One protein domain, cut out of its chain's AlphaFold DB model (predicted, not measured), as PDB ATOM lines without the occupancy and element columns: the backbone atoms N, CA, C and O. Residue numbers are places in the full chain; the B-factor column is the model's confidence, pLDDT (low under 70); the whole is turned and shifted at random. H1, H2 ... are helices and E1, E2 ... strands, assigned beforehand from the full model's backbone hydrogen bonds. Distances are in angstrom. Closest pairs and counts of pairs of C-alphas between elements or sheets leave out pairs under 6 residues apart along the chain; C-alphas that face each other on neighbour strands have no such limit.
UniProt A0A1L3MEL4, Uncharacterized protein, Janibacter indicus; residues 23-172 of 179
ATOM      1  N   ARG A  23     134.147 103.654 118.546       93.44
ATOM      2  CA  ARG A  23     134.629 103.387 117.197       93.44
ATOM      3  C   ARG A  23     135.826 102.450 117.273       93.44
ATOM      4  O   ARG A  23     136.806 102.773 117.938       93.44
ATOM      5  N   ALA A  24     135.745 101.309 116.596       94.38
ATOM      6  CA  ALA A  24     136.868 100.398 116.399       94.38
ATOM      7  C   ALA A  24     137.245 100.394 114.913       94.38
ATOM      8  O   ALA A  24     136.376 100.210 114.062       94.38
ATOM      9  N   HIS A  25     138.520 100.612 114.609       95.44
ATOM     10  CA  HIS A  25     139.056 100.561 113.256       95.44
ATOM     11  C   HIS A  25     139.853  99.268 113.083       95.44
ATOM     12  O   HIS A  25     140.847  99.060 113.778       95.44
ATOM     13  N   LEU A  26     139.398  98.402 112.176       96.31
ATOM     14  CA  LEU A  26     140.089  97.173 111.804       96.31
ATOM     15  C   LEU A  26     140.503  97.250 110.339       96.31
ATOM     16  O   LEU A  26     139.675  97.535 109.474       96.31
ATOM     17  N   VAL A  27     141.766  96.943 110.070       97.19
ATOM     18  CA  VAL A  27     142.307  96.830 108.716       97.19
ATOM     19  C   VAL A  27     142.403  95.352 108.366       97.19
ATOM     20  O   VAL A  27     143.084  94.596 109.057       97.19
ATOM     21  N   ARG A  28     141.706  94.931 107.308       96.56
ATOM     22  CA  ARG A  28     141.798  93.572 106.762       96.56
ATOM     23  C   ARG A  28     142.849  93.523 105.673       96.56
ATOM     24  O   ARG A  28     142.755  94.285 104.717       96.56
ATOM     25  N   CYS A  29     143.776  92.584 105.796       96.94
ATOM     26  CA  CYS A  29     144.812  92.357 104.799       96.94
ATOM     27  C   CYS A  29     144.752  90.918 104.305       96.94
ATOM     28  O   CYS A  29     144.551  90.007 105.104       96.94
ATOM     29  N   GLU A  30     144.920  90.733 103.002       96.81
ATOM     30  CA  GLU A  30     145.134  89.424 102.383       96.81
ATOM     31  C   GLU A  30     146.614  89.045 102.520       96.81
ATOM     32  O   GLU A  30     147.492  89.872 102.255       96.81
ATOM     33  N   LEU A  31     146.874  87.819 102.971       97.00
ATOM     34  CA  LEU A  31     148.214  87.248 103.082       97.00
ATOM     35  C   LEU A  31     148.762  86.841 101.707       97.00
ATOM     36  O   LEU A  31     148.033  86.736 100.723       97.00
ATOM     37  N   GLY A  32     150.077  86.645 101.634       94.44
ATOM     38  CA  GLY A  32     150.774  86.190 100.429       94.44
ATOM     39  C   GLY A  32     151.062  87.279  99.395       94.44
ATOM     40  O   GLY A  32     151.559  86.980  98.310       94.44
ATOM     41  N   ASN A  33     150.787  88.551  99.708       94.12
ATOM     42  CA  ASN A  33     151.235  89.688  98.902       94.12
ATOM     43  C   ASN A  33     152.605  90.201  99.399       94.12
ATOM     44  O   ASN A  33     152.649  90.868 100.436       94.12
ATOM     45  N   PRO A  34     153.704  90.030  98.636       94.56
ATOM     46  CA  PRO A  34     155.047  90.480  99.026       94.56
ATOM     47  C   PRO A  34     155.167  91.974  99.355       94.56
ATOM     48  O   PRO A  34     156.104  92.389 100.035       94.56
ATOM     49  N   ASN A  35     154.231  92.796  98.868       95.56
ATOM     50  CA  ASN A  35     154.205  94.242  99.091       95.56
ATOM     51  C   ASN A  35     153.292  94.669 100.250       95.56
ATOM     52  O   ASN A  35     153.078  95.870 100.444       95.56
ATOM     53  N   LEU A  36     152.720  93.723 101.001       96.56
ATOM     54  CA  LEU A  36     151.767  94.031 102.063       96.56
ATOM     55  C   LEU A  36     152.376  94.963 103.117       96.56
ATOM     56  O   LEU A  36     151.767  95.976 103.451       96.56
ATOM     57  N   TRP A  37     153.601  94.682 103.563       96.56
ATOM     58  CA  TRP A  37     154.300  95.534 104.526       96.56
ATOM     59  C   TRP A  37     154.435  96.986 104.041       96.56
ATOM     60  O   TRP A  37     154.024  97.908 104.739       96.56
ATOM     61  N   TYR A  38     154.913  97.194 102.808       96.25
ATOM     62  CA  TYR A  38     155.038  98.534 102.219       96.25
ATOM     63  C   TYR A  38     153.692  99.257 102.119       96.25
ATOM     64  O   TYR A  38     153.626 100.476 102.249       96.25
ATOM     65  N   THR A  39     152.613  98.511 101.870       96.44
ATOM     66  CA  THR A  39     151.260  99.074 101.809       96.44
ATOM     67  C   THR A  39     150.817  99.564 103.184       96.44
ATOM     68  O   THR A  39     150.260 100.651 103.286       96.44
ATOM     69  N   LEU A  40     151.085  98.789 104.237       97.19
ATOM     70  CA  LEU A  40     150.776  99.163 105.616       97.19
ATOM     71  C   LEU A  40     151.581 100.387 106.064       97.19
ATOM     72  O   LEU A  40     150.992 101.347 106.555       97.19
ATOM     73  N   ASP A  41     152.890 100.387 105.817       96.81
ATOM     74  CA  ASP A  41     153.791 101.495 106.156       96.81
ATOM     75  C   ASP A  41     153.393 102.807 105.458       96.81
ATOM     76  O   ASP A  41     153.354 103.873 106.071       96.81
ATOM     77  N   ALA A  42     152.995 102.726 104.184       96.75
ATOM     78  CA  ALA A  42     152.527 103.888 103.432       96.75
ATOM     79  C   ALA A  42     151.176 104.442 103.921       96.75
ATOM     80  O   ALA A  42     150.878 105.615 103.673       96.75
ATOM     81  N   LEU A  43     150.341 103.620 104.568       95.44
ATOM     82  CA  LEU A  43     149.053 104.054 105.111       95.44
ATOM     83  C   LEU A  43     149.225 104.775 106.448       95.44
ATOM     84  O   LEU A  43     148.655 105.850 106.640       95.44
ATOM     85  N   GLU A  44     149.979 104.179 107.371       94.38
ATOM     86  CA  GLU A  44     150.166 104.693 108.727       94.38
ATOM     87  C   GLU A  44     151.398 104.049 109.377       94.38
ATOM     88  O   GLU A  44     151.582 102.836 109.298       94.38
ATOM     89  N   GLY A  45     152.221 104.840 110.073       93.62
ATOM     90  CA  GLY A  45     153.454 104.335 110.692       93.62
ATOM     91  C   GLY A  45     153.213 103.210 111.707       93.62
ATOM     92  O   GLY A  45     153.957 102.232 111.722       93.62
ATOM     93  N   ASP A  46     152.133 103.290 112.492       94.88
ATOM     94  CA  ASP A  46     151.757 102.238 113.448       94.88
ATOM     95  C   ASP A  46     151.372 100.929 112.728       94.88
ATOM     96  O   ASP A  46     151.680  99.838 113.211       94.88
ATOM     97  N   LEU A  47     150.757 101.012 111.539       96.94
ATOM     98  CA  LEU A  47     150.479  99.840 110.702       96.94
ATOM     99  C   LEU A  47     151.769  99.254 110.119       96.94
ATOM    100  O   LEU A  47     151.911  98.032 110.082       96.94
ATOM    101  N   GLY A  48     152.709 100.107 109.702       96.25
ATOM    102  CA  GLY A  48     154.048  99.702 109.270       96.25
ATOM    103  C   GLY A  48     154.820  98.963 110.364       96.25
ATOM    104  O   GLY A  48     155.398  97.911 110.092       96.25
ATOM    105  N   GLN A  49     154.758  99.458 111.606       96.69
ATOM    106  CA  GLN A  49     155.368  98.822 112.779       96.69
ATOM    107  C   GLN A  49     154.725  97.468 113.098       96.69
ATOM    108  O   GLN A  49     155.422  96.486 113.336       96.69
ATOM    109  N   VAL A  50     153.391  97.380 113.092       97.69
ATOM    110  CA  VAL A  50     152.716  96.088 113.283       97.69
ATOM    111  C   VAL A  50     153.117  95.120 112.171       97.69
ATOM    112  O   VAL A  50     153.482  93.979 112.446       97.69
ATOM    113  N   GLY A  51     153.104  95.588 110.921       97.12
ATOM    114  CA  GLY A  51     153.495  94.802 109.760       97.12
ATOM    115  C   GLY A  51     154.938  94.300 109.829       97.12
ATOM    116  O   GLY A  51     155.178  93.172 109.418       97.12
ATOM    117  N   SER A  52     155.887  95.098 110.337       96.69
ATOM    118  CA  SER A  52     157.298  94.689 110.421       96.69
ATOM    119  C   SER A  52     157.543  93.575 111.430       96.69
ATOM    120  O   SER A  52     158.557  92.899 111.325       96.69
ATOM    121  N   VAL A  53     156.638  93.408 112.397       97.56
ATOM    122  CA  VAL A  53     156.716  92.354 113.413       97.56
ATOM    123  C   VAL A  53     155.996  91.087 112.957       97.56
ATOM    124  O   VAL A  53     156.487  89.988 113.170       97.56
ATOM    125  N   ILE A  54     154.813  91.214 112.346       97.62
ATOM    126  CA  ILE A  54     153.964  90.039 112.080       97.62
ATOM    127  C   ILE A  54     154.149  89.420 110.696       97.62
ATOM    128  O   ILE A  54     153.618  88.336 110.470       97.62
ATOM    129  N   LEU A  55     154.819  90.100 109.760       97.62
ATOM    130  CA  LEU A  55     154.981  89.623 108.387       97.62
ATOM    131  C   LEU A  55     156.416  89.192 108.102       97.62
ATOM    132  O   LEU A  55     157.362  89.936 108.354       97.62
ATOM    133  N   GLY A  56     156.548  88.041 107.446       95.56
ATOM    134  CA  GLY A  56     157.813  87.550 106.926       95.56
ATOM    135  C   GLY A  56     158.400  88.510 105.872       95.56
ATOM    136  O   GLY A  56     157.674  88.985 104.981       95.56
ATOM    137  N   PRO A  57     159.716  88.791 105.904       90.56
ATOM    138  CA  PRO A  57     160.347  89.723 104.976       90.56
ATOM    139  C   PRO A  57     160.147  89.337 103.504       90.56
ATOM    140  O   PRO A  57     160.669  88.334 103.021       90.56
ATOM    141  N   GLY A  58     159.412  90.172 102.763       89.38
ATOM    142  CA  GLY A  58     159.199  90.012 101.320       89.38
ATOM    143  C   GLY A  58     158.313  88.830 100.912       89.38
ATOM    144  O   GLY A  58     158.211  88.551  99.718       89.38
ATOM    145  N   THR A  59     157.671  88.145 101.861       92.44
ATOM    146  CA  THR A  59     156.731  87.050 101.571       92.44
ATOM    147  C   THR A  59     155.289  87.546 101.566       92.44
ATOM    148  O   THR A  59     154.491  87.109 100.740       92.44
ATOM    149  N   GLY A  60     154.959  88.490 102.456       93.50
ATOM    150  CA  GLY A  60     153.568  88.859 102.734       93.50
ATOM    151  C   GLY A  60     152.810  87.803 103.538       93.50
ATOM    152  O   GLY A  60     151.602  87.931 103.715       93.50
ATOM    153  N   GLU A  61     153.510  86.766 103.989       97.25
ATOM    154  CA  GLU A  61     153.002  85.737 104.886       97.25
ATOM    155  C   GLU A  61     153.271  86.131 106.336       97.25
ATOM    156  O   GLU A  61     154.060  87.040 106.599       97.25
ATOM    157  N   ILE A  62     152.626  85.446 107.278       97.56
ATOM    158  CA  ILE A  62     152.927  85.603 108.704       97.56
ATOM    159  C   ILE A  62     154.373  85.155 108.961       97.56
ATOM    160  O   ILE A  62     154.811  84.151 108.402       97.56
ATOM    161  N   ASP A  63     155.106  85.915 109.773       97.12
ATOM    162  CA  ASP A  63     156.470  85.566 110.176       97.12
ATOM    163  C   ASP A  63     156.508  84.247 110.971       97.12
ATOM    164  O   ASP A  63     155.593  83.953 111.744       97.12
ATOM    165  N   ASP A  64     157.567  83.452 110.796       94.31
ATOM    166  CA  ASP A  64     157.704  82.134 111.428       94.31
ATOM    167  C   ASP A  64     157.674  82.215 112.965       94.31
ATOM    168  O   ASP A  64     157.130  81.317 113.614       94.31
ATOM    169  N   GLU A  65     158.206  83.289 113.559       93.38
ATOM    170  CA  GLU A  65     158.200  83.494 115.014       93.38
ATOM    171  C   GLU A  65     156.799  83.836 115.544       93.38
ATOM    172  O   GLU A  65     156.475  83.555 116.696       93.38
ATOM    173  N   VAL A  66     155.929  84.381 114.689       96.19
ATOM    174  CA  VAL A  66     154.540  84.734 115.025       96.19
ATOM    175  C   VAL A  66     153.561  83.614 114.652       96.19
ATOM    176  O   VAL A  66     152.466  83.523 115.217       96.19
ATOM    177  N   ALA A  67     153.946  82.725 113.735       94.56
ATOM    178  CA  ALA A  67     153.101  81.661 113.200       94.56
ATOM    179  C   ALA A  67     152.562  80.700 114.275       94.56
ATOM    180  O   ALA A  67     151.465  80.164 114.113       94.56
ATOM    181  N   GLU A  68     153.259  80.522 115.405       93.00
ATOM    182  CA  GLU A  68     152.765  79.708 116.530       93.00
ATOM    183  C   GLU A  68     151.488  80.264 117.188       93.00
ATOM    184  O   GLU A  68     150.749  79.535 117.854       93.00
ATOM    185  N   HIS A  69     151.203  81.550 116.983       93.31
ATOM    186  CA  HIS A  69     149.996  82.218 117.460       93.31
ATOM    187  C   HIS A  69     148.911  82.334 116.386       93.31
ATOM    188  O   HIS A  69     147.822  82.825 116.679       93.31
ATOM    189  N   ALA A  70     149.168  81.889 115.158       93.81
ATOM    190  CA  ALA A  70     148.212  81.954 114.061       93.81
ATOM    191  C   ALA A  70     147.393  80.659 113.929       93.81
ATOM    192  O   ALA A  70     147.728  79.607 114.476       93.81
ATOM    193  N   GLU A  71     146.285  80.736 113.198       92.31
ATOM    194  CA  GLU A  71     145.595  79.572 112.639       92.31
ATOM    195  C   GLU A  71     145.649  79.625 111.104       92.31
ATOM    196  O   GLU A  71     146.115  80.594 110.510       92.31
ATOM    197  N   VAL A  72     145.155  78.584 110.440       91.19
ATOM    198  CA  VAL A  72     144.975  78.577 108.990       91.19
ATOM    199  C   VAL A  72     143.931  79.623 108.588       91.19
ATOM    200  O   VAL A  72     142.771  79.550 108.992       91.19
ATOM    201  N   GLY A  73     144.332  80.554 107.730       93.94
ATOM    202  CA  GLY A  73     143.459  81.544 107.107       93.94
ATOM    203  C   GLY A  73     144.224  82.357 106.070       93.94
ATOM    204  O   GLY A  73     145.451  82.384 106.091       93.94
ATOM    205  N   ASN A  74     143.507  83.021 105.163       96.19
ATOM    206  CA  ASN A  74     144.132  83.827 104.104       96.19
ATOM    207  C   ASN A  74     144.238  85.316 104.456       96.19
ATOM    208  O   ASN A  74     144.690  86.115 103.639       96.19
ATOM    209  N   HIS A  75     143.778  85.716 105.642       97.31
ATOM    210  CA  HIS A  75     143.749  87.116 106.042       97.31
ATOM    211  C   HIS A  75     144.303  87.344 107.440       97.31
ATOM    212  O   HIS A  75     144.233  86.480 108.311       97.31
ATOM    213  N   ILE A  76     144.740  88.575 107.678       97.62
ATOM    214  CA  ILE A  76     144.973  89.113 109.017       97.62
ATOM    215  C   ILE A  76     144.073  90.322 109.263       97.62
ATOM    216  O   ILE A  76     143.675  91.030 108.330       97.62
ATOM    217  N   PHE A  77     143.781  90.577 110.535       97.75
ATOM    218  CA  PHE A  77     143.276  91.872 110.975       97.75
ATOM    219  C   PHE A  77     144.336  92.630 111.750       97.75
ATOM    220  O   PHE A  77     144.997  92.063 112.610       97.75
ATOM    221  N   ILE A  78     144.421  93.936 111.519       97.94
ATOM    222  CA  ILE A  78     145.119  94.856 112.411       97.94
ATOM    223  C   ILE A  78     144.066  95.735 113.082       97.94
ATOM    224  O   ILE A  78     143.357  96.491 112.415       97.94
ATOM    225  N   LEU A  79     143.928  95.618 114.403       97.31
ATOM    226  CA  LEU A  79     143.115  96.517 115.214       97.31
ATOM    227  C   LEU A  79     143.878  97.835 115.374       97.31
ATOM    228  O   LEU A  79     144.659  98.005 116.308       97.31
ATOM    229  N   ASN A  80     143.656  98.751 114.434       96.19
ATOM    230  CA  ASN A  80     144.415  99.993 114.327       96.19
ATOM    231  C   ASN A  80     144.073 100.983 115.445       96.19
ATOM    232  O   ASN A  80     144.938 101.643 116.004       96.19
ATOM    233  N   SER A  81     142.789 101.112 115.791       95.00
ATOM    234  CA  SER A  81     142.386 101.999 116.883       95.00
ATOM    235  C   SER A  81     141.061 101.602 117.513       95.00
ATOM    236  O   SER A  81     140.171 101.048 116.868       95.00
ATOM    237  N   VAL A  82     140.919 101.932 118.797       93.81
ATOM    238  CA  VAL A  82     139.652 101.856 119.527       93.81
ATOM    239  C   VAL A  82     139.465 103.149 120.300       93.81
ATOM    240  O   VAL A  82     140.154 103.413 121.286       93.81
ATOM    241  N   VAL A  83     138.506 103.954 119.863       92.19
ATOM    242  CA  VAL A  83     138.158 105.225 120.490       92.19
ATOM    243  C   VAL A  83     136.828 105.056 121.202       92.19
ATOM    244  O   VAL A  83     135.821 104.703 120.597       92.19
ATOM    245  N   CYS A  84     136.829 105.292 122.509       90.50
ATOM    246  CA  CYS A  84     135.639 105.243 123.348       90.50
ATOM    247  C   CYS A  84     135.298 106.660 123.794       90.50
ATOM    248  O   CYS A  84     136.183 107.405 124.225       90.50
ATOM    249  N   ASP A  85     134.016 107.015 123.759       88.50
ATOM    250  CA  ASP A  85     133.569 108.291 124.295       88.50
ATOM    251  C   ASP A  85     133.960 108.398 125.778       88.50
ATOM    252  O   ASP A  85     133.747 107.490 126.587       88.50
ATOM    253  N   LYS A  86     134.558 109.535 126.130       86.06
ATOM    254  CA  LYS A  86     135.095 109.837 127.460       86.06
ATOM    255  C   LYS A  86     134.066 109.730 128.589       86.06
ATOM    256  O   LYS A  86     134.444 109.396 129.708       86.06
ATOM    257  N   ARG A  87     132.773 109.937 128.316       85.69
ATOM    258  CA  ARG A  87     131.676 109.738 129.287       85.69
ATOM    259  C   ARG A  87     131.506 108.267 129.681       85.69
ATOM    260  O   ARG A  87     130.966 107.964 130.744       85.69
ATOM    261  N   PHE A  88     131.997 107.366 128.837       83.31
ATOM    262  CA  PHE A  88     131.950 105.917 128.997       83.31
ATOM    263  C   PHE A  88     133.334 105.306 129.273       83.31
ATOM    264  O   PHE A  88     133.461 104.084 129.405       83.31
ATOM    265  N   ALA A  89     134.370 106.139 129.425       78.00
ATOM    266  CA  ALA A  89     135.709 105.696 129.791       78.00
ATOM    267  C   ALA A  89     135.709 104.938 131.131       78.00
ATOM    268  O   ALA A  89     134.871 105.153 132.007       78.00
ATOM    269  N   GLY A  90     136.641 103.995 131.285       77.50
ATOM    270  CA  GLY A  90     136.756 103.160 132.488       77.50
ATOM    271  C   GLY A  90     135.698 102.056 132.616       77.50
ATOM    272  O   GLY A  90     135.855 101.159 133.442       77.50
ATOM    273  N   ARG A  91     134.665 102.044 131.764       79.56
ATOM    274  CA  ARG A  91     133.631 100.994 131.754       79.56
ATOM    275  C   ARG A  91     133.996  99.771 130.922       79.56
ATOM    276  O   ARG A  91     133.213  98.840 130.879       79.56
ATOM    277  N   GLN A  92     135.169  99.762 130.283       83.62
ATOM    278  CA  GLN A  92     135.674  98.667 129.435       83.62
ATOM    279  C   GLN A  92     134.827  98.384 128.176       83.62
ATOM    280  O   GLN A  92     135.024  97.362 127.523       83.62
ATOM    281  N   ILE A  93     133.928  99.304 127.802       85.75
ATOM    282  CA  ILE A  93     133.034  99.165 126.641       85.75
ATOM    283  C   ILE A  93     133.838  99.130 125.334       85.75
ATOM    284  O   ILE A  93     133.564  98.294 124.484       85.75
ATOM    285  N   GLY A  94     134.884  99.959 125.211       89.44
ATOM    286  CA  GLY A  94     135.779  99.950 124.046       89.44
ATOM    287  C   GLY A  94     136.361  98.566 123.750       89.44
ATOM    288  O   GLY A  94     136.232  98.065 122.638       89.44
ATOM    289  N   ARG A  95     136.920  97.911 124.776       90.00
ATOM    290  CA  ARG A  95     137.446  96.545 124.657       90.00
ATOM    291  C   ARG A  95     136.358  95.559 124.241       90.00
ATOM    292  O   ARG A  95     136.602  94.733 123.374       90.00
ATOM    293  N   TRP A  96     135.179  95.630 124.856       87.44
ATOM    294  CA  TRP A  96     134.089  94.714 124.522       87.44
ATOM    295  C   TRP A  96     133.669  94.835 123.055       87.44
ATOM    296  O   TRP A  96     133.675  93.832 122.351       87.44
ATOM    297  N   ILE A  97     133.408  96.053 122.573       89.56
ATOM    298  CA  ILE A  97     133.025  96.295 121.176       89.56
ATOM    299  C   ILE A  97     134.117  95.843 120.201       89.56
ATOM    300  O   ILE A  97     133.801  95.231 119.184       89.56
ATOM    301  N   ALA A  98     135.393  96.083 120.512       92.06
ATOM    302  CA  ALA A  98     136.496  95.628 119.668       92.06
ATOM    303  C   ALA A  98     136.534  94.096 119.540       92.06
ATOM    304  O   ALA A  98     136.643  93.575 118.433       92.06
ATOM    305  N   VAL A  99     136.381  93.367 120.650       90.12
ATOM    306  CA  VAL A  99     136.372  91.895 120.636       90.12
ATOM    307  C   VAL A  99     135.137  91.353 119.904       90.12
ATOM    308  O   VAL A  99     135.260  90.414 119.120       90.12
ATOM    309  N   GLU A 100     133.959  91.958 120.087       89.56
ATOM    310  CA  GLU A 100     132.752  91.597 119.323       89.56
ATOM    311  C   GLU A 100     132.947  91.798 117.815       89.56
ATOM    312  O   GLU A 100     132.573  90.931 117.023       89.56
ATOM    313  N   ALA A 101     133.564  92.915 117.412       91.75
ATOM    314  CA  ALA A 101     133.853  93.208 116.012       91.75
ATOM    315  C   ALA A 101     134.827  92.184 115.414       91.75
ATOM    316  O   ALA A 101     134.529  91.602 114.372       91.75
ATOM    317  N   ILE A 102     135.936  91.898 116.108       91.50
ATOM    318  CA  ILE A 102     136.899  90.858 115.716       91.50
ATOM    319  C   ILE A 102     136.174  89.535 115.488       91.50
ATOM    320  O   ILE A 102     136.269  88.948 114.413       91.50
ATOM    321  N   LEU A 103     135.404  89.074 116.476       86.25
ATOM    322  CA  LEU A 103     134.751  87.774 116.395       86.25
ATOM    323  C   LEU A 103     133.669  87.710 115.321       86.25
ATOM    324  O   LEU A 103     133.477  86.640 114.746       86.25
ATOM    325  N   SER A 104     132.969  88.809 115.058       88.12
ATOM    326  CA  SER A 104     131.946  88.868 114.010       88.12
ATOM    327  C   SER A 104     132.557  88.824 112.610       88.12
ATOM    328  O   SER A 104     131.914  88.355 111.674       88.12
ATOM    329  N   LEU A 105     133.801  89.286 112.469       89.00
ATOM    330  CA  LEU A 105     134.497  89.401 111.190       89.00
ATOM    331  C   LEU A 105     135.565  88.313 110.970       89.00
ATOM    332  O   LEU A 105     136.110  88.229 109.876       89.00
ATOM    333  N   ARG A 106     135.849  87.460 111.967       88.19
ATOM    334  CA  ARG A 106     136.994  86.520 111.991       88.19
ATOM    335  C   ARG A 106     137.024  85.420 110.924       88.19
ATOM    336  O   ARG A 106     137.928  84.593 110.942       88.19
ATOM    337  N   SER A 107     136.013  85.318 110.067       90.19
ATOM    338  CA  SER A 107     135.979  84.262 109.055       90.19
ATOM    339  C   SER A 107     137.178  84.402 108.114       90.19
ATOM    340  O   SER A 107     137.378  85.470 107.537       90.19
ATOM    341  N   ASP A 108     137.942  83.313 107.966       94.00
ATOM    342  CA  ASP A 108     139.158  83.253 107.143       94.00
ATOM    343  C   ASP A 108     140.288  84.197 107.616       94.00
ATOM    344  O   ASP A 108     141.099  84.669 106.821       94.00
ATOM    345  N   VAL A 109     140.328  84.489 108.923       96.12
ATOM    346  CA  VAL A 109     141.366  85.309 109.562       96.12
ATOM    347  C   VAL A 109     142.295  84.419 110.380       96.12
ATOM    348  O   VAL A 109     141.878  83.843 111.381       96.12
ATOM    349  N   ALA A 110     143.558  84.357 109.967       96.38
ATOM    350  CA  ALA A 110     144.622  83.600 110.615       96.38
ATOM    351  C   ALA A 110     145.049  84.219 111.955       96.38
ATOM    352  O   ALA A 110     145.346  83.507 112.912       96.38
ATOM    353  N   LEU A 111     145.082  85.554 112.023       96.75
ATOM    354  CA  LEU A 111     145.616  86.296 113.161       96.75
ATOM    355  C   LEU A 111     144.992  87.690 113.260       96.75
ATOM    356  O   LEU A 111     144.678  88.326 112.251       96.75
ATOM    357  N   VAL A 112     144.860  88.195 114.484       97.69
ATOM    358  CA  VAL A 112     144.580  89.608 114.750       97.69
ATOM    359  C   VAL A 112     145.772  90.225 115.463       97.69
ATOM    360  O   VAL A 112     146.184  89.708 116.491       97.69
ATOM    361  N   ALA A 113     146.289  91.338 114.962       97.88
ATOM    362  CA  ALA A 113     147.374  92.092 115.574       97.88
ATOM    363  C   ALA A 113     146.894  93.464 116.066       97.88
ATOM    364  O   ALA A 113     145.924  94.022 115.552       97.88
ATOM    365  N   ALA A 114     147.565  94.016 117.070       97.31
ATOM    366  CA  ALA A 114     147.307  95.348 117.601       97.31
ATOM    367  C   ALA A 114     148.591  95.937 118.186       97.31
ATOM    368  O   ALA A 114     149.350  95.223 118.837       97.31
ATOM    369  N   LEU A 115     148.803  97.243 118.039       96.12
ATOM    370  CA  LEU A 115     149.832  97.951 118.795       96.12
ATOM    371  C   LEU A 115     149.239  98.428 120.125       96.12
ATOM    372  O   LEU A 115     148.253  99.167 120.154       96.12
ATOM    373  N   ALA A 116     149.837  98.043 121.251       92.06
ATOM    374  CA  ALA A 116     149.385  98.469 122.574       92.06
ATOM    375  C   ALA A 116     149.905  99.872 122.946       92.06
ATOM    376  O   ALA A 116     150.517 100.081 123.998       92.06
ATOM    377  N   GLY A 117     149.656 100.847 122.072       89.88
ATOM    378  CA  GLY A 117     150.083 102.237 122.214       89.88
ATOM    379  C   GLY A 117     148.916 103.188 122.499       89.88
ATOM    380  O   GLY A 117     147.816 103.000 121.975       89.88
ATOM    381  N   PRO A 118     149.102 104.228 123.334       87.38
ATOM    382  CA  PRO A 118     148.110 105.288 123.442       87.38
ATOM    383  C   PRO A 118     148.085 106.129 122.155       87.38
ATOM    384  O   PRO A 118     149.134 106.536 121.658       87.38
ATOM    385  N   LEU A 119     146.878 106.436 121.670       86.31
ATOM    386  CA  LEU A 119     146.625 107.236 120.456       86.31
ATOM    387  C   LEU A 119     146.846 108.749 120.646       86.31
ATOM    388  O   LEU A 119     146.543 109.537 119.754       86.31
ATOM    389  N   ASP A 120     147.269 109.180 121.832       83.75
ATOM    390  CA  ASP A 120     147.456 110.590 122.151       83.75
ATOM    391  C   ASP A 120     148.935 110.980 122.204       83.75
ATOM    392  O   ASP A 120     149.833 110.138 122.185       83.75
ATOM    393  N   ASN A 121     149.183 112.282 122.331       83.25
ATOM    394  CA  ASN A 121     150.529 112.857 122.390       83.25
ATOM    395  C   ASN A 121     151.209 112.639 123.758       83.25
ATOM    396  O   ASN A 121     151.984 113.483 124.200       83.25
ATOM    397  N   SER A 122     150.864 111.571 124.487       84.62
ATOM    398  CA  SER A 122     151.569 111.237 125.723       84.62
ATOM    399  C   SER A 122     152.995 110.792 125.405       84.62
ATOM    400  O   SER A 122     153.228 110.023 124.470       84.62
ATOM    401  N   GLU A 123     153.946 111.249 126.219       87.38
ATOM    402  CA  GLU A 123     155.377 110.979 126.060       87.38
ATOM    403  C   GLU A 123     155.995 110.435 127.357       87.38
ATOM    404  O   GLU A 123     155.393 110.484 128.438       87.38
ATOM    405  N   GLY A 124     157.206 109.883 127.243       91.75
ATOM    406  CA  GLY A 124     158.006 109.418 128.376       91.75
ATOM    407  C   GLY A 124     157.283 108.407 129.272       91.75
ATOM    408  O   GLY A 124     156.602 107.494 128.805       91.75
ATOM    409  N   GLU A 125     157.425 108.572 130.587       91.44
ATOM    410  CA  GLU A 125     156.860 107.653 131.582       91.44
ATOM    411  C   GLU A 125     155.331 107.551 131.519       91.44
ATOM    412  O   GLU A 125     154.764 106.488 131.790       91.44
ATOM    413  N   GLU A 126     154.638 108.635 131.154       90.31
ATOM    414  CA  GLU A 126     153.185 108.603 131.029       90.31
ATOM    415  C   GLU A 126     152.751 107.699 129.874       90.31
ATOM    416  O   GLU A 126     151.846 106.875 130.065       90.31
ATOM    417  N   ARG A 127     153.415 107.822 128.718       90.75
ATOM    418  CA  ARG A 127     153.183 106.955 127.560       90.75
ATOM    419  C   ARG A 127     153.404 105.498 127.939       90.75
ATOM    420  O   ARG A 127     152.503 104.683 127.756       90.75
ATOM    421  N   SER A 128     154.546 105.191 128.556       91.00
ATOM    422  CA  SER A 128     154.896 103.832 128.985       91.00
ATOM    423  C   SER A 128     153.868 103.250 129.953       91.00
ATOM    424  O   SER A 128     153.410 102.123 129.781       91.00
ATOM    425  N   ARG A 129     153.421 104.035 130.941       92.75
ATOM    426  CA  ARG A 129     152.389 103.609 131.894       92.75
ATOM    427  C   ARG A 129     151.049 103.331 131.212       92.75
ATOM    428  O   ARG A 129     150.336 102.418 131.624       92.75
ATOM    429  N   ARG A 130     150.663 104.133 130.217       91.19
ATOM    430  CA  ARG A 130     149.417 103.932 129.461       91.19
ATOM    431  C   ARG A 130     149.514 102.726 128.529       91.19
ATOM    432  O   ARG A 130     148.574 101.940 128.512       91.19
ATOM    433  N   ALA A 131     150.645 102.542 127.854       93.19
ATOM    434  CA  ALA A 131     150.926 101.365 127.038       93.19
ATOM    435  C   ALA A 131     150.829 100.076 127.869       93.19
ATOM    436  O   ALA A 131     150.099  99.166 127.498       93.19
ATOM    437  N   THR A 132     151.437 100.035 129.063       94.38
ATOM    438  CA  THR A 132     151.305  98.883 129.976       94.38
ATOM    439  C   THR A 132     149.849  98.598 130.342       94.38
ATOM    440  O   THR A 132     149.409  97.457 130.264       94.38
ATOM    441  N   LYS A 133     149.055  99.630 130.661       92.19
ATOM    442  CA  LYS A 133     147.620  99.440 130.932       92.19
ATOM    443  C   LYS A 133     146.859  98.903 129.719       92.19
ATOM    444  O   LYS A 133     145.923  98.130 129.897       92.19
ATOM    445  N   LEU A 134     147.204  99.337 128.508       92.31
ATOM    446  CA  LEU A 134     146.587  98.831 127.280       92.31
ATOM    447  C   LEU A 134     146.967  97.370 127.034       92.31
ATOM    448  O   LEU A 134     146.080  96.581 126.720       92.31
ATOM    449  N   ARG A 135     148.228  96.994 127.274       95.00
ATOM    450  CA  ARG A 135     148.666  95.594 127.239       95.00
ATOM    451  C   ARG A 135     147.848  94.737 128.195       95.00
ATOM    452  O   ARG A 135     147.211  93.795 127.746       95.00
ATOM    453  N   ASP A 136     147.718  95.135 129.461       93.19
ATOM    454  CA  ASP A 136     146.896  94.405 130.443       93.19
ATOM    455  C   ASP A 136     145.434  94.236 129.980       93.19
ATOM    456  O   ASP A 136     144.806  93.185 130.159       93.19
ATOM    457  N   VAL A 137     144.871  95.283 129.365       91.19
ATOM    458  CA  VAL A 137     143.508  95.280 128.820       91.19
ATOM    459  C   VAL A 137     143.373  94.259 127.692       91.19
ATOM    460  O   VAL A 137     142.382  93.523 127.697       91.19
ATOM    461  N   TRP A 138     144.329  94.181 126.769       93.25
ATOM    462  CA  TRP A 138     144.302  93.235 125.653       93.25
ATOM    463  C   TRP A 138     144.656  91.805 126.074       93.25
ATOM    464  O   TRP A 138     143.961  90.869 125.678       93.25
ATOM    465  N   THR A 139     145.623  91.622 126.974       93.44
ATOM    466  CA  THR A 139     145.960  90.312 127.553       93.44
ATOM    467  C   THR A 139     144.754  89.672 128.226       93.44
ATOM    468  O   THR A 139     144.501  88.479 128.070       93.44
ATOM    469  N   SER A 140     143.927  90.467 128.914       90.12
ATOM    470  CA  SER A 140     142.710  89.953 129.558       90.12
ATOM    471  C   SER A 140     141.662  89.380 128.591       90.12
ATOM    472  O   SER A 140     140.704  88.756 129.045       90.12
ATOM    473  N   VAL A 141     141.816  89.599 127.280       89.19
ATOM    474  CA  VAL A 141     140.954  89.033 126.228       89.19
ATOM    475  C   VAL A 141     141.700  88.090 125.283       89.19
ATOM    476  O   VAL A 141     141.175  87.746 124.229       89.19
ATOM    477  N   GLY A 142     142.885  87.631 125.689       91.75
ATOM    478  CA  GLY A 142     143.623  86.564 125.014       91.75
ATOM    479  C   GLY A 142     144.712  87.029 124.055       91.75
ATOM    480  O   GLY A 142     145.328  86.175 123.427       91.75
ATOM    481  N   PHE A 143     144.968  88.336 123.939       95.06
ATOM    482  CA  PHE A 143     146.144  88.796 123.204       95.06
ATOM    483  C   PHE A 143     147.428  88.415 123.948       95.06
ATOM    484  O   PHE A 143     147.475  88.436 125.179       95.06
ATOM    485  N   VAL A 144     148.481  88.132 123.194       95.50
ATOM    486  CA  VAL A 144     149.836  87.896 123.697       95.50
ATOM    487  C   VAL A 144     150.784  88.900 123.055       95.50
ATOM    488  O   VAL A 144     150.625  89.239 121.888       95.50
ATOM    489  N   GLU A 145     151.718  89.441 123.831       96.19
ATOM    490  CA  GLU A 145     152.750  90.342 123.310       96.19
ATOM    491  C   GLU A 145     153.843  89.514 122.632       96.19
ATOM    492  O   GLU A 145     154.294  88.528 123.216       96.19
ATOM    493  N   VAL A 146     154.234  89.910 121.418       95.56
ATOM    494  CA  VAL A 146     155.298  89.251 120.644       95.56
ATOM    495  C   VAL A 146     156.578  90.084 120.684       95.56
ATOM    496  O   VAL A 146     157.560  89.669 121.291       95.56
ATOM    497  N   GLU A 147     156.541  91.305 120.148       94.62
ATOM    498  CA  GLU A 147     157.689  92.211 120.073       94.62
ATOM    499  C   GLU A 147     157.224  93.673 120.001       94.62
ATOM    500  O   GLU A 147     156.147  93.963 119.484       94.62
ATOM    501  N   ASP A 148     158.015  94.603 120.545       91.62
ATOM    502  CA  ASP A 148     157.832  96.059 120.412       91.62
ATOM    503  C   ASP A 148     156.420  96.594 120.725       91.62
ATOM    504  O   ASP A 148     155.944  97.577 120.152       91.62
ATOM    505  N   GLY A 149     155.731  95.964 121.682       93.25
ATOM    506  CA  GLY A 149     154.365  96.323 122.065       93.25
ATOM    507  C   GLY A 149     153.293  95.893 121.061       93.25
ATOM    508  O   GLY A 149     152.115  96.210 121.268       93.25
ATOM    509  N   VAL A 150     153.673  95.174 120.004       97.44
ATOM    510  CA  VAL A 150     152.759  94.465 119.114       97.44
ATOM    511  C   VAL A 150     152.230  93.247 119.852       97.44
ATOM    512  O   VAL A 150     152.964  92.439 120.421       97.44
ATOM    513  N   MET A 151     150.911  93.142 119.859       97.81
ATOM    514  CA  MET A 151     150.184  92.047 120.462       97.81
ATOM    515  C   MET A 151     149.395  91.306 119.400       97.81
ATOM    516  O   MET A 151     148.809  91.932 118.517       97.81
ATOM    517  N   VAL A 152     149.314  89.988 119.527       97.31
ATOM    518  CA  VAL A 152     148.600  89.127 118.590       97.31
ATOM    519  C   VAL A 152     147.555  88.276 119.298       97.31
ATOM    520  O   VAL A 152     147.679  87.945 120.474       97.31
ATOM    521  N   LEU A 153     146.495  87.937 118.580       95.69
ATOM    522  CA  LEU A 153     145.384  87.121 119.037       95.69
ATOM    523  C   LEU A 153     145.051  86.113 117.946       95.69
ATOM    524  O   LEU A 153     144.708  86.493 116.824       95.69
ATOM    525  N   ASN A 154     145.045  84.837 118.313       93.69
ATOM    526  CA  ASN A 154     144.394  83.812 117.518       93.69
ATOM    527  C   ASN A 154     142.866  83.917 117.721       93.69
ATOM    528  O   ASN A 154     142.371  83.676 118.836       93.69
ATOM    529  N   PRO A 155     142.088  84.277 116.687       87.19
ATOM    530  CA  PRO A 155     140.657  84.513 116.847       87.19
ATOM    531  C   PRO A 155     139.834  83.227 117.037       87.19
ATOM    532  O   PRO A 155     138.661  83.316 117.410       87.19
ATOM    533  N   ALA A 156     140.412  82.045 116.805       84.56
ATOM    534  CA  ALA A 156     139.744  80.757 116.968       84.56
ATOM    535  C   ALA A 156     140.019  80.071 118.310       84.56
ATOM    536  O   ALA A 156     139.333  79.105 118.661       84.56
ATOM    537  N   LEU A 157     140.974  80.572 119.101       80.62
ATOM    538  CA  LEU A 157     141.253  79.998 120.412       80.62
ATOM    539  C   LEU A 157     140.034  80.075 121.339       80.62
ATOM    540  O   LEU A 157     139.351  81.095 121.475       80.62
ATOM    541  N   ARG A 158     139.801  78.972 122.058       74.31
ATOM    542  CA  ARG A 158     138.708  78.857 123.034       74.31
ATOM    543  C   ARG A 158     138.824  79.890 124.156       74.31
ATOM    544  O   ARG A 158     137.806  80.373 124.635       74.31
ATOM    545  N   THR A 159     140.039  80.261 124.549       73.69
ATOM    546  CA  THR A 159     140.303  81.311 125.547       73.69
ATOM    547  C   THR A 159     139.746  82.668 125.111       73.69
ATOM    548  O   THR A 159     139.102  83.347 125.911       73.69
ATOM    549  N   SER A 160     139.892  83.027 123.831       68.69
ATOM    550  CA  SER A 160     139.302  84.229 123.225       68.69
ATOM    551  C   SER A 160     137.770  84.196 123.315       68.69
ATOM    552  O   SER A 160     137.121  85.193 123.641       68.69
ATOM    553  N   HIS A 161     137.178  83.016 123.099       73.38
ATOM    554  CA  HIS A 161     135.737  82.806 123.240       73.38
ATOM    555  C   HIS A 161     135.254  82.904 124.699       73.38
ATOM    556  O   HIS A 161     134.244  83.548 124.976       73.38
ATOM    557  N   GLU A 162     135.973  82.306 125.649       78.94
ATOM    558  CA  GLU A 162     135.650  82.359 127.082       78.94
ATOM    559  C   GLU A 162     135.737  83.791 127.633       78.94
ATOM    560  O   GLU A 162     134.842  84.236 128.360       78.94
ATOM    561  N   ALA A 163     136.766  84.548 127.234       75.94
ATOM    562  CA  ALA A 163     136.911  85.954 127.598       75.94
ATOM    563  C   ALA A 163     135.728  86.797 127.095       75.94
ATOM    564  O   ALA A 163     135.206  87.645 127.823       75.94
ATOM    565  N   LEU A 164     135.241  86.522 125.882       72.50
ATOM    566  CA  LEU A 164     134.042  87.154 125.338       72.50
ATOM    567  C   LEU A 164     132.783  86.789 126.132       72.50
ATOM    568  O   LEU A 164     131.999  87.677 126.463       72.50
ATOM    569  N   VAL A 165     132.576  85.509 126.455       77.56
ATOM    570  CA  VAL A 165     131.424  85.083 127.270       77.56
ATOM    571  C   VAL A 165     131.422  85.827 128.606       77.56
ATOM    572  O   VAL A 165     130.387  86.357 129.011       77.56
ATOM    573  N   SER A 166     132.588  85.952 129.244       81.44
ATOM    574  CA  SER A 166     132.746  86.726 130.477       81.44
ATOM    575  C   SER A 166     132.417  88.214 130.285       81.44
ATOM    576  O   SER A 166     131.693  88.801 131.094       81.44
ATOM    577  N   LEU A 167     132.879  88.830 129.188       80.62
ATOM    578  CA  LEU A 167     132.554  90.223 128.861       80.62
ATOM    579  C   LEU A 167     131.052  90.421 128.636       80.62
ATOM    580  O   LEU A 167     130.466  91.311 129.251       80.62
ATOM    581  N   ARG A 168     130.407  89.578 127.825       77.94
ATOM    582  CA  ARG A 168     128.963  89.653 127.556       77.94
ATOM    583  C   ARG A 168     128.147  89.560 128.840       77.94
ATOM    584  O   ARG A 168     127.284  90.403 129.072       77.94
ATOM    585  N   GLN A 169     128.476  88.602 129.709       81.38
ATOM    586  CA  GLN A 169     127.834  88.457 131.019       81.38
ATOM    587  C   GLN A 169     127.994  89.716 131.876       81.38
ATOM    588  O   GLN A 169     127.026  90.190 132.467       81.38
ATOM    589  N   ARG A 170     129.197  90.304 131.902       81.06
ATOM    590  CA  ARG A 170     129.472  91.536 132.655       81.06
ATOM    591  C   ARG A 170     128.660  92.736 132.160       81.06
ATOM    592  O   ARG A 170     128.302  93.587 132.971       81.06
ATOM    593  N   PHE A 171     128.383  92.816 130.861       77.50
ATOM    594  CA  PHE A 171     127.573  93.885 130.270       77.50
ATOM    595  C   PHE A 171     126.078  93.545 130.173       77.50
ATOM    596  O   PHE A 171     125.311  94.350 129.650       77.50
ATOM    597  N   GLY A 172     125.646  92.386 130.686       75.12
ATOM    598  CA  GLY A 172     124.250  91.948 130.620       75.12
ATOM    599  C   GLY A 172     123.761  91.664 129.196       75.12
ATOM    600  O   GLY A 172     122.555  91.658 128.956       75.12
TER     601      GLY A 172
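Overview. This is residues 23 to 172 of the 179 residues of an uncharacterized protein of Janibacter indicus (UniProt A0A1L3MEL4). A strongly twisted sheet of five strands forms the middle of a three-layer domain, with H3 and H4 over one face and H2 over the other. H1 folds back beside H2 as a helical hairpin, while H5, not on the sheet, packs on H3. The printed part has 150 residues with five named helices and five named strands, in the order E1 H1 H2 E2 H3 E3 H4 E4 E5 H5. The sheet, E1 E2 E3 E5 E4, is mixed, and the class is mixed, helices and strands. The whole is compact, with a radius of gyration of the C-alphas of 14.9 A and spans of 43 by 36 by 23 A.

Arrangement. The sheet's edge strands are E1, residues 23 to 30, and E4, residues 144 to 147; E2, residues 75 to 84, E3, residues 109 to 115, and E5, residues 150 to 153, are inner. E1 and E2 are antiparallel, with N 25 and O 81 within hydrogen-bond range at 2.8 A. E2 and E3 are parallel, with N 79 and O 113 at 2.8 A. E3 and E5 are antiparallel, with N 114 and O 151 at 2.8 A. E4 and E5 form an antiparallel hairpin, with N 144 and O 152 at 2.8 A. H3, residues 93 to 105, is on the sheet over E2 at a height of 7.4 A, along the strands; E2, H3 and E3 form a strand-helix-strand unit, two parallel neighbour strands joined through a helix, with a right-handed crossover. H4, residues 124 to 139, is on the same face over E5 at a height of 9.3 A, and only just not over E4, on which 2 of its C-alphas fall; E3, H4 and E4 form a split unit, with E5 between its strands, also right-handed. H2, residues 45 to 54, is on the opposite face at a height of 8.1 A, over E3 and only just, with 3 C-alphas, over E5. H1, residues 36 to 43, only grazes the sheet and touches H2 at a shallow tilt of 16 degrees, opposite ways; their closest C-alphas, Asp 41 and Gly 48, are 3.6 A apart. H5, residues 158 to 170, touches H3 with residues 164 to 168 alone, the closest C-alphas being Trp 96 and Leu 167 at 6.4 A. In H1 to H5 every O i to N i+4 pair is within hydrogen-bond range.

Along the chain. E1 begins at C-alpha 23 (134.629, 103.387, 117.197) and is 22.9 A long; E2 is 26.3 A, H4 22.6 A. H5 ends at C-alpha 170 (129.472, 91.536, 132.655).

Size, cuts and confidence. The C-alphas farthest apart, Gly 58 and Gly 172, are 45.6 A apart. The printed part has no cut. H2 to E2 is the long link. Residue 160 alone is under pLDDT 70.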